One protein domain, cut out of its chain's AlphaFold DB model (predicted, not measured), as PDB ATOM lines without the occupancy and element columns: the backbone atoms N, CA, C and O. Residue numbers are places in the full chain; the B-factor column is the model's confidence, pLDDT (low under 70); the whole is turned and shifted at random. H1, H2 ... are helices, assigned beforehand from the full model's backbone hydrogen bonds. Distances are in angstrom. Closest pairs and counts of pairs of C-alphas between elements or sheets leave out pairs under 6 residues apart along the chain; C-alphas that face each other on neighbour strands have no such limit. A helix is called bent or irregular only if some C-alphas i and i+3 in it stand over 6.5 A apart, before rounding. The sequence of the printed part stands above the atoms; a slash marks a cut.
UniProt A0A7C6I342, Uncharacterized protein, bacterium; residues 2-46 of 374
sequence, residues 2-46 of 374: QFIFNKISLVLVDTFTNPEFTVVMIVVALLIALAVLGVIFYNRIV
ATOM      1  N   GLN A   2     174.491 150.865 111.465       51.53
ATOM      2  CA  GLN A   2     175.119 150.620 110.145       51.53
ATOM      3  C   GLN A   2     175.908 149.298 110.028       51.53
ATOM      4  O   GLN A   2     175.873 148.655 108.985       51.53
ATOM      5  N   PHE A   3     176.552 148.835 111.105       51.53
ATOM      6  CA  PHE A   3     177.309 147.573 111.104       51.53
ATOM      7  C   PHE A   3     176.436 146.306 111.035       51.53
ATOM      8  O   PHE A   3     176.880 145.281 110.526       51.53
ATOM      9  N   ILE A   4     175.199 146.371 111.537       57.53
ATOM     10  CA  ILE A   4     174.264 145.233 111.536       57.53
ATOM     11  C   ILE A   4     173.599 145.117 110.159       57.53
ATOM     12  O   ILE A   4     173.519 144.022 109.609       57.53
ATOM     13  N   PHE A   5     173.235 146.252 109.554       52.75
ATOM     14  CA  PHE A   5     172.694 146.297 108.193       52.75
ATOM     15  C   PHE A   5     173.675 145.753 107.142       52.75
ATOM     16  O   PHE A   5     173.261 144.987 106.278       52.75
ATOM     17  N   ASN A   6     174.973 146.060 107.257       55.34
ATOM     18  CA  ASN A   6     175.980 145.538 106.323       55.34
ATOM     19  C   ASN A   6     176.246 144.032 106.474       55.34
ATOM     20  O   ASN A   6     176.596 143.382 105.496       55.34
ATOM     21  N   LYS A   7     176.082 143.450 107.672       55.59
ATOM     22  CA  LYS A   7     176.209 141.993 107.847       55.59
ATOM     23  C   LYS A   7     174.991 141.239 107.316       55.59
ATOM     24  O   LYS A   7     175.153 140.166 106.751       55.59
ATOM     25  N   ILE A   8     173.795 141.807 107.463       57.69
ATOM     26  CA  ILE A   8     172.563 141.207 106.936       57.69
ATOM     27  C   ILE A   8     172.551 141.258 105.400       57.69
ATOM     28  O   ILE A   8     172.172 140.270 104.779       57.69
ATOM     29  N   SER A   9     173.027 142.348 104.778       56.84
ATOM     30  CA  SER A   9     173.103 142.421 103.311       56.84
ATOM     31  C   SER A   9     174.133 141.456 102.717       56.84
ATOM     32  O   SER A   9     173.855 140.861 101.684       56.84
ATOM     33  N   LEU A  10     175.275 141.227 103.380       52.22
ATOM     34  CA  LEU A  10     176.286 140.278 102.899       52.22
ATOM     35  C   LEU A  10     175.778 138.823 102.944       52.22
ATOM     36  O   LEU A  10     175.937 138.084 101.980       52.22
ATOM     37  N   VAL A  11     175.085 138.439 104.024       58.72
ATOM     38  CA  VAL A  11     174.495 137.094 104.178       58.72
ATOM     39  C   VAL A  11     173.347 136.865 103.186       58.72
ATOM     40  O   VAL A  11     173.184 135.762 102.668       58.72
ATOM     41  N   LEU A  12     172.571 137.906 102.870       53.16
ATOM     42  CA  LEU A  12     171.534 137.848 101.836       53.16
ATOM     43  C   LEU A  12     172.110 137.758 100.415       53.16
ATOM     44  O   LEU A  12     171.474 137.171  99.554       53.16
ATOM     45  N   VAL A  13     173.300 138.298 100.145       56.97
ATOM     46  CA  VAL A  13     173.918 138.193  98.812       56.97
ATOM     47  C   VAL A  13     174.579 136.823  98.609       56.97
ATOM     48  O   VAL A  13     174.407 136.231  97.545       56.97
ATOM     49  N   ASP A  14     175.232 136.263  99.634       53.59
ATOM     50  CA  ASP A  14     175.876 134.937  99.554       53.59
ATOM     51  C   ASP A  14     174.878 133.762  99.546       53.59
ATOM     52  O   ASP A  14     175.168 132.678  99.034       53.59
ATOM     53  N   THR A  15     173.667 133.953 100.073       55.41
ATOM     54  CA  THR A  15     172.600 132.934 100.013       55.41
ATOM     55  C   THR A  15     171.935 132.845  98.637       55.41
ATOM     56  O   THR A  15     171.393 131.795  98.295       55.41
ATOM     57  N   PHE A  16     172.020 133.898  97.815       55.09
ATOM     58  CA  PHE A  16     171.457 133.929  96.459       55.09
ATOM     59  C   PHE A  16     172.438 133.499  95.357       55.09
ATOM     60  O   PHE A  16     172.006 133.201  94.245       55.09
ATOM     61  N   THR A  17     173.742 133.441  95.638       60.59
ATOM     62  CA  THR A  17     174.776 133.036  94.666       60.59
ATOM     63  C   THR A  17     175.086 131.540  94.685       60.59
ATOM     64  O   THR A  17     175.672 131.034  93.729       60.59
ATOM     65  N   ASN A  18     174.666 130.813  95.726       71.00
ATOM     66  CA  ASN A  18     174.892 129.375  95.836       71.00
ATOM     67  C   ASN A  18     173.745 128.574  95.185       71.00
ATOM     68  O   ASN A  18     172.614 128.618  95.679       71.00
ATOM     69  N   PRO A  19     174.012 127.803  94.112       72.62
ATOM     70  CA  PRO A  19     172.975 127.088  93.362       72.62
ATOM     71  C   PRO A  19     172.278 125.993  94.183       72.62
ATOM     72  O   PRO A  19     171.136 125.648  93.907       72.62
ATOM     73  N   GLU A  20     172.923 125.462  95.220       73.94
ATOM     74  CA  GLU A  20     172.321 124.442  96.085       73.94
ATOM     75  C   GLU A  20     171.250 125.036  97.015       73.94
ATOM     76  O   GLU A  20     170.178 124.456  97.186       73.94
ATOM     77  N   PHE A  21     171.481 126.236  97.556       72.12
ATOM     78  CA  PHE A  21     170.522 126.905  98.441       72.12
ATOM     79  C   PHE A  21     169.293 127.424  97.689       72.12
ATOM     80  O   PHE A  21     168.180 127.377  98.219       72.12
ATOM     81  N   THR A  22     169.459 127.865  96.440       77.00
ATOM     82  CA  THR A  22     168.331 128.296  95.604       77.00
ATOM     83  C   THR A  22     167.409 127.128  95.255       77.00
ATOM     84  O   THR A  22     166.191 127.277  95.337       77.00
ATOM     85  N   VAL A  23     167.961 125.943  94.965       82.81
ATOM     86  CA  VAL A  23     167.173 124.722  94.727       82.81
ATOM     87  C   VAL A  23     166.385 124.320  95.976       82.81
ATOM     88  O   VAL A  23     165.186 124.063  95.878       82.81
ATOM     89  N   VAL A  24     167.008 124.337  97.159       83.75
ATOM     90  CA  VAL A  24     166.322 124.009  98.423       83.75
ATOM     91  C   VAL A  24     165.160 124.971  98.696       83.75
ATOM     92  O   VAL A  24     164.062 124.529  99.035       83.75
ATOM     93  N   MET A  25     165.347 126.275  98.478       80.94
ATOM     94  CA  MET A  25     164.285 127.271  98.667       80.94
ATOM     95  C   MET A  25     163.114 127.092  97.692       80.94
ATOM     96  O   MET A  25     161.959 127.260  98.086       80.94
ATOM     97  N   ILE A  26     163.388 126.709  96.442       86.19
ATOM     98  CA  ILE A  26     162.347 126.419  95.444       86.19
ATOM     99  C   ILE A  26     161.540 125.178  95.846       86.19
ATOM    100  O   ILE A  26     160.312 125.194  95.755       86.19
ATOM    101  N   VAL A  27     162.200 124.124  96.339       86.44
ATOM    102  CA  VAL A  27     161.528 122.900  96.811       86.44
ATOM    103  C   VAL A  27     160.644 123.194  98.026       86.44
ATOM    104  O   VAL A  27     159.491 122.765  98.063       86.44
ATOM    105  N   VAL A  28     161.130 123.987  98.987       87.12
ATOM    106  CA  VAL A  28     160.338 124.408 100.155       87.12
ATOM    107  C   VAL A  28     159.125 125.244  99.732       87.12
ATOM    108  O   VAL A  28     158.017 125.000 100.209       87.12
ATOM    109  N   ALA A  29     159.290 126.183  98.795       86.56
ATOM    110  CA  ALA A  29     158.179 126.978  98.272       86.56
ATOM    111  C   ALA A  29     157.125 126.113  97.552       86.56
ATOM    112  O   ALA A  29     155.925 126.342  97.719       86.56
ATOM    113  N   LEU A  30     157.553 125.089  96.806       90.88
ATOM    114  CA  LEU A  30     156.661 124.124  96.152       90.88
ATOM    115  C   LEU A  30     155.877 123.272  97.155       90.88
ATOM    116  O   LEU A  30     154.680 123.066  96.967       90.88
ATOM    117  N   LEU A  31     156.515 122.821  98.238       88.81
ATOM    118  CA  LEU A  31     155.840 122.073  99.303       88.81
ATOM    119  C   LEU A  31     154.780 122.924 100.013       88.81
ATOM    120  O   LEU A  31     153.674 122.447 100.262       88.81
ATOM    121  N   ILE A  32     155.078 124.201 100.271       88.06
ATOM    122  CA  ILE A  32     154.109 125.145 100.845       88.06
ATOM    123  C   ILE A  32     152.940 125.367  99.874       88.06
ATOM    124  O   ILE A  32     151.783 125.330 100.289       88.06
ATOM    125  N   ALA A  33     153.216 125.544  98.579       90.19
ATOM    126  CA  ALA A  33     152.175 125.715  97.567       90.19
ATOM    127  C   ALA A  33     151.263 124.478  97.450       90.19
ATOM    128  O   ALA A  33     150.042 124.625  97.363       90.19
ATOM    129  N   LEU A  34     151.828 123.266  97.513       90.69
ATOM    130  CA  LEU A  34     151.066 122.013  97.529       90.69
ATOM    131  C   LEU A  34     150.208 121.870  98.790       90.69
ATOM    132  O   LEU A  34     149.056 121.456  98.687       90.69
ATOM    133  N   ALA A  35     150.716 122.267  99.959       87.69
ATOM    134  CA  ALA A  35     149.935 122.273 101.195       87.69
ATOM    135  C   ALA A  35     148.746 123.248 101.113       87.69
ATOM    136  O   ALA A  35     147.625 122.892 101.478       87.69
ATOM    137  N   VAL A  36     148.955 124.454 100.570       89.50
ATOM    138  CA  VAL A  36     147.883 125.446 100.363       89.50
ATOM    139  C   VAL A  36     146.839 124.930  99.370       89.50
ATOM    140  O   VAL A  36     145.641 125.029  99.634       89.50
ATOM    141  N   LEU A  37     147.272 124.326  98.260       89.19
ATOM    142  CA  LEU A  37     146.371 123.686  97.299       89.19
ATOM    143  C   LEU A  37     145.591 122.529  97.929       89.19
ATOM    144  O   LEU A  37     144.391 122.419  97.691       89.19
ATOM    145  N   GLY A  38     146.231 121.723  98.776       86.19
ATOM    146  CA  GLY A  38     145.585 120.660  99.544       86.19
ATOM    147  C   GLY A  38     144.497 121.190 100.478       86.19
ATOM    148  O   GLY A  38     143.401 120.641 100.501       86.19
ATOM    149  N   VAL A  39     144.742 122.304 101.176       82.69
ATOM    150  CA  VAL A  39     143.734 122.968 102.025       82.69
ATOM    151  C   VAL A  39     142.572 123.517 101.193       82.69
ATOM    152  O   VAL A  39     141.413 123.359 101.573       82.69
ATOM    153  N   ILE A  40     142.849 124.134 100.041       82.62
ATOM    154  CA  ILE A  40     141.808 124.634  99.127       82.62
ATOM    155  C   ILE A  40     140.966 123.473  98.584       82.62
ATOM    156  O   ILE A  40     139.741 123.573  98.524       82.62
ATOM    157  N   PHE A  41     141.608 122.365  98.217       82.06
ATOM    158  CA  PHE A  41     140.950 121.174  97.689       82.06
ATOM    159  C   PHE A  41     140.134 120.444  98.762       82.06
ATOM    160  O   PHE A  41     138.981 120.095  98.515       82.06
ATOM    161  N   TYR A  42     140.668 120.314  99.978       72.94
ATOM    162  CA  TYR A  42     139.947 119.805 101.147       72.94
ATOM    163  C   TYR A  42     138.695 120.642 101.434       72.94
ATOM    164  O   TYR A  42     137.600 120.097 101.544       72.94
ATOM    165  N   ASN A  43     138.827 121.973 101.432       69.12
ATOM    166  CA  ASN A  43     137.704 122.896 101.612       69.12
ATOM    167  C   ASN A  43     136.681 122.859 100.461       69.12
ATOM    168  O   ASN A  43     135.565 123.344 100.633       69.12
ATOM    169  N   ARG A  44     137.053 122.333  99.286       72.31
ATOM    170  CA  ARG A  44     136.171 122.203  98.118       72.31
ATOM    171  C   ARG A  44     135.456 120.850  98.061       72.31
ATOM    172  O   ARG A  44     134.327 120.807  97.586       72.31
ATOM    173  N   ILE A  45     136.098 119.769  98.510       65.75
ATOM    174  CA  ILE A  45     135.535 118.406  98.499       65.75
ATOM    175  C   ILE A  45     134.730 118.099  99.754       65.75
ATOM    176  O   ILE A  45     133.736 117.386  99.665       65.75
ATOM    177  N   VAL A  46     135.139 118.620 100.910       46.38
ATOM    178  CA  VAL A  46     134.349 118.535 102.136       46.38
ATOM    179  C   VAL A  46     133.483 119.790 102.177       46.38
ATOM    180  O   VAL A  46     133.960 120.829 102.645       46.38
TER     181      VAL A  46
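AT A GLANCE: This is residues 2 to 46 of the 374 residues of an uncharacterized protein of bacterium (UniProt A0A7C6I342). Two helices meet near their ends as an open L: the shorter H1 makes one arm, the longer H2 makes the other, and a single residue, Asn 18, lies at the corner between them. Nothing packs on either arm, and residues 2 to 46 stand free. The printed part has 45 residues with two named helices, H1 then H2 along the chain, and no named strand; its class is all helix. It is extended, with a radius of gyration of the C-alphas of 17.0 A, and the C-alphas span 52 by 24 by 6 A.

HOW THE PARTS SIT: H1, residues 2 to 17, is joined by a tight link of 1 residue to H2, residues 19 to 45. The two only just touch, and only at the corner by their link, with 3 pairs of C-alphas within 8 A. H1 touches with residues 15 to 16 alone, and H2 with residues 21 to 22 alone. The closest C-alphas of the two are those of Phe 16 and Thr 22, 6.5 A apart. Their lines are about perpendicular, at 83 degrees, and their centres are 26.8 A apart. In H2 every O i to N i+4 pair is within hydrogen-bond range; in H1 11 of 12 are.

IN THESE COORDINATES: H1 begins at C-alpha 2, at (175.119, 150.620, 110.145), and measures 23.4 A from first to last C-alpha. H2 begins at C-alpha 19, at (172.975, 127.088, 93.362), and ends at C-alpha 45, at (135.535, 118.406, 98.499), a length of 38.8 A. Neither helix is bent.

THE WHOLE: The two C-alphas farthest apart are those of Phe 3 and Val 46, 52.6 A. The printed part has no cut and no long link. The mean pLDDT of the printed part is 71.6; it is 55 in H1 and 82 in H2. Residues 2 to 17, 43, and 45 to 46 are under 70.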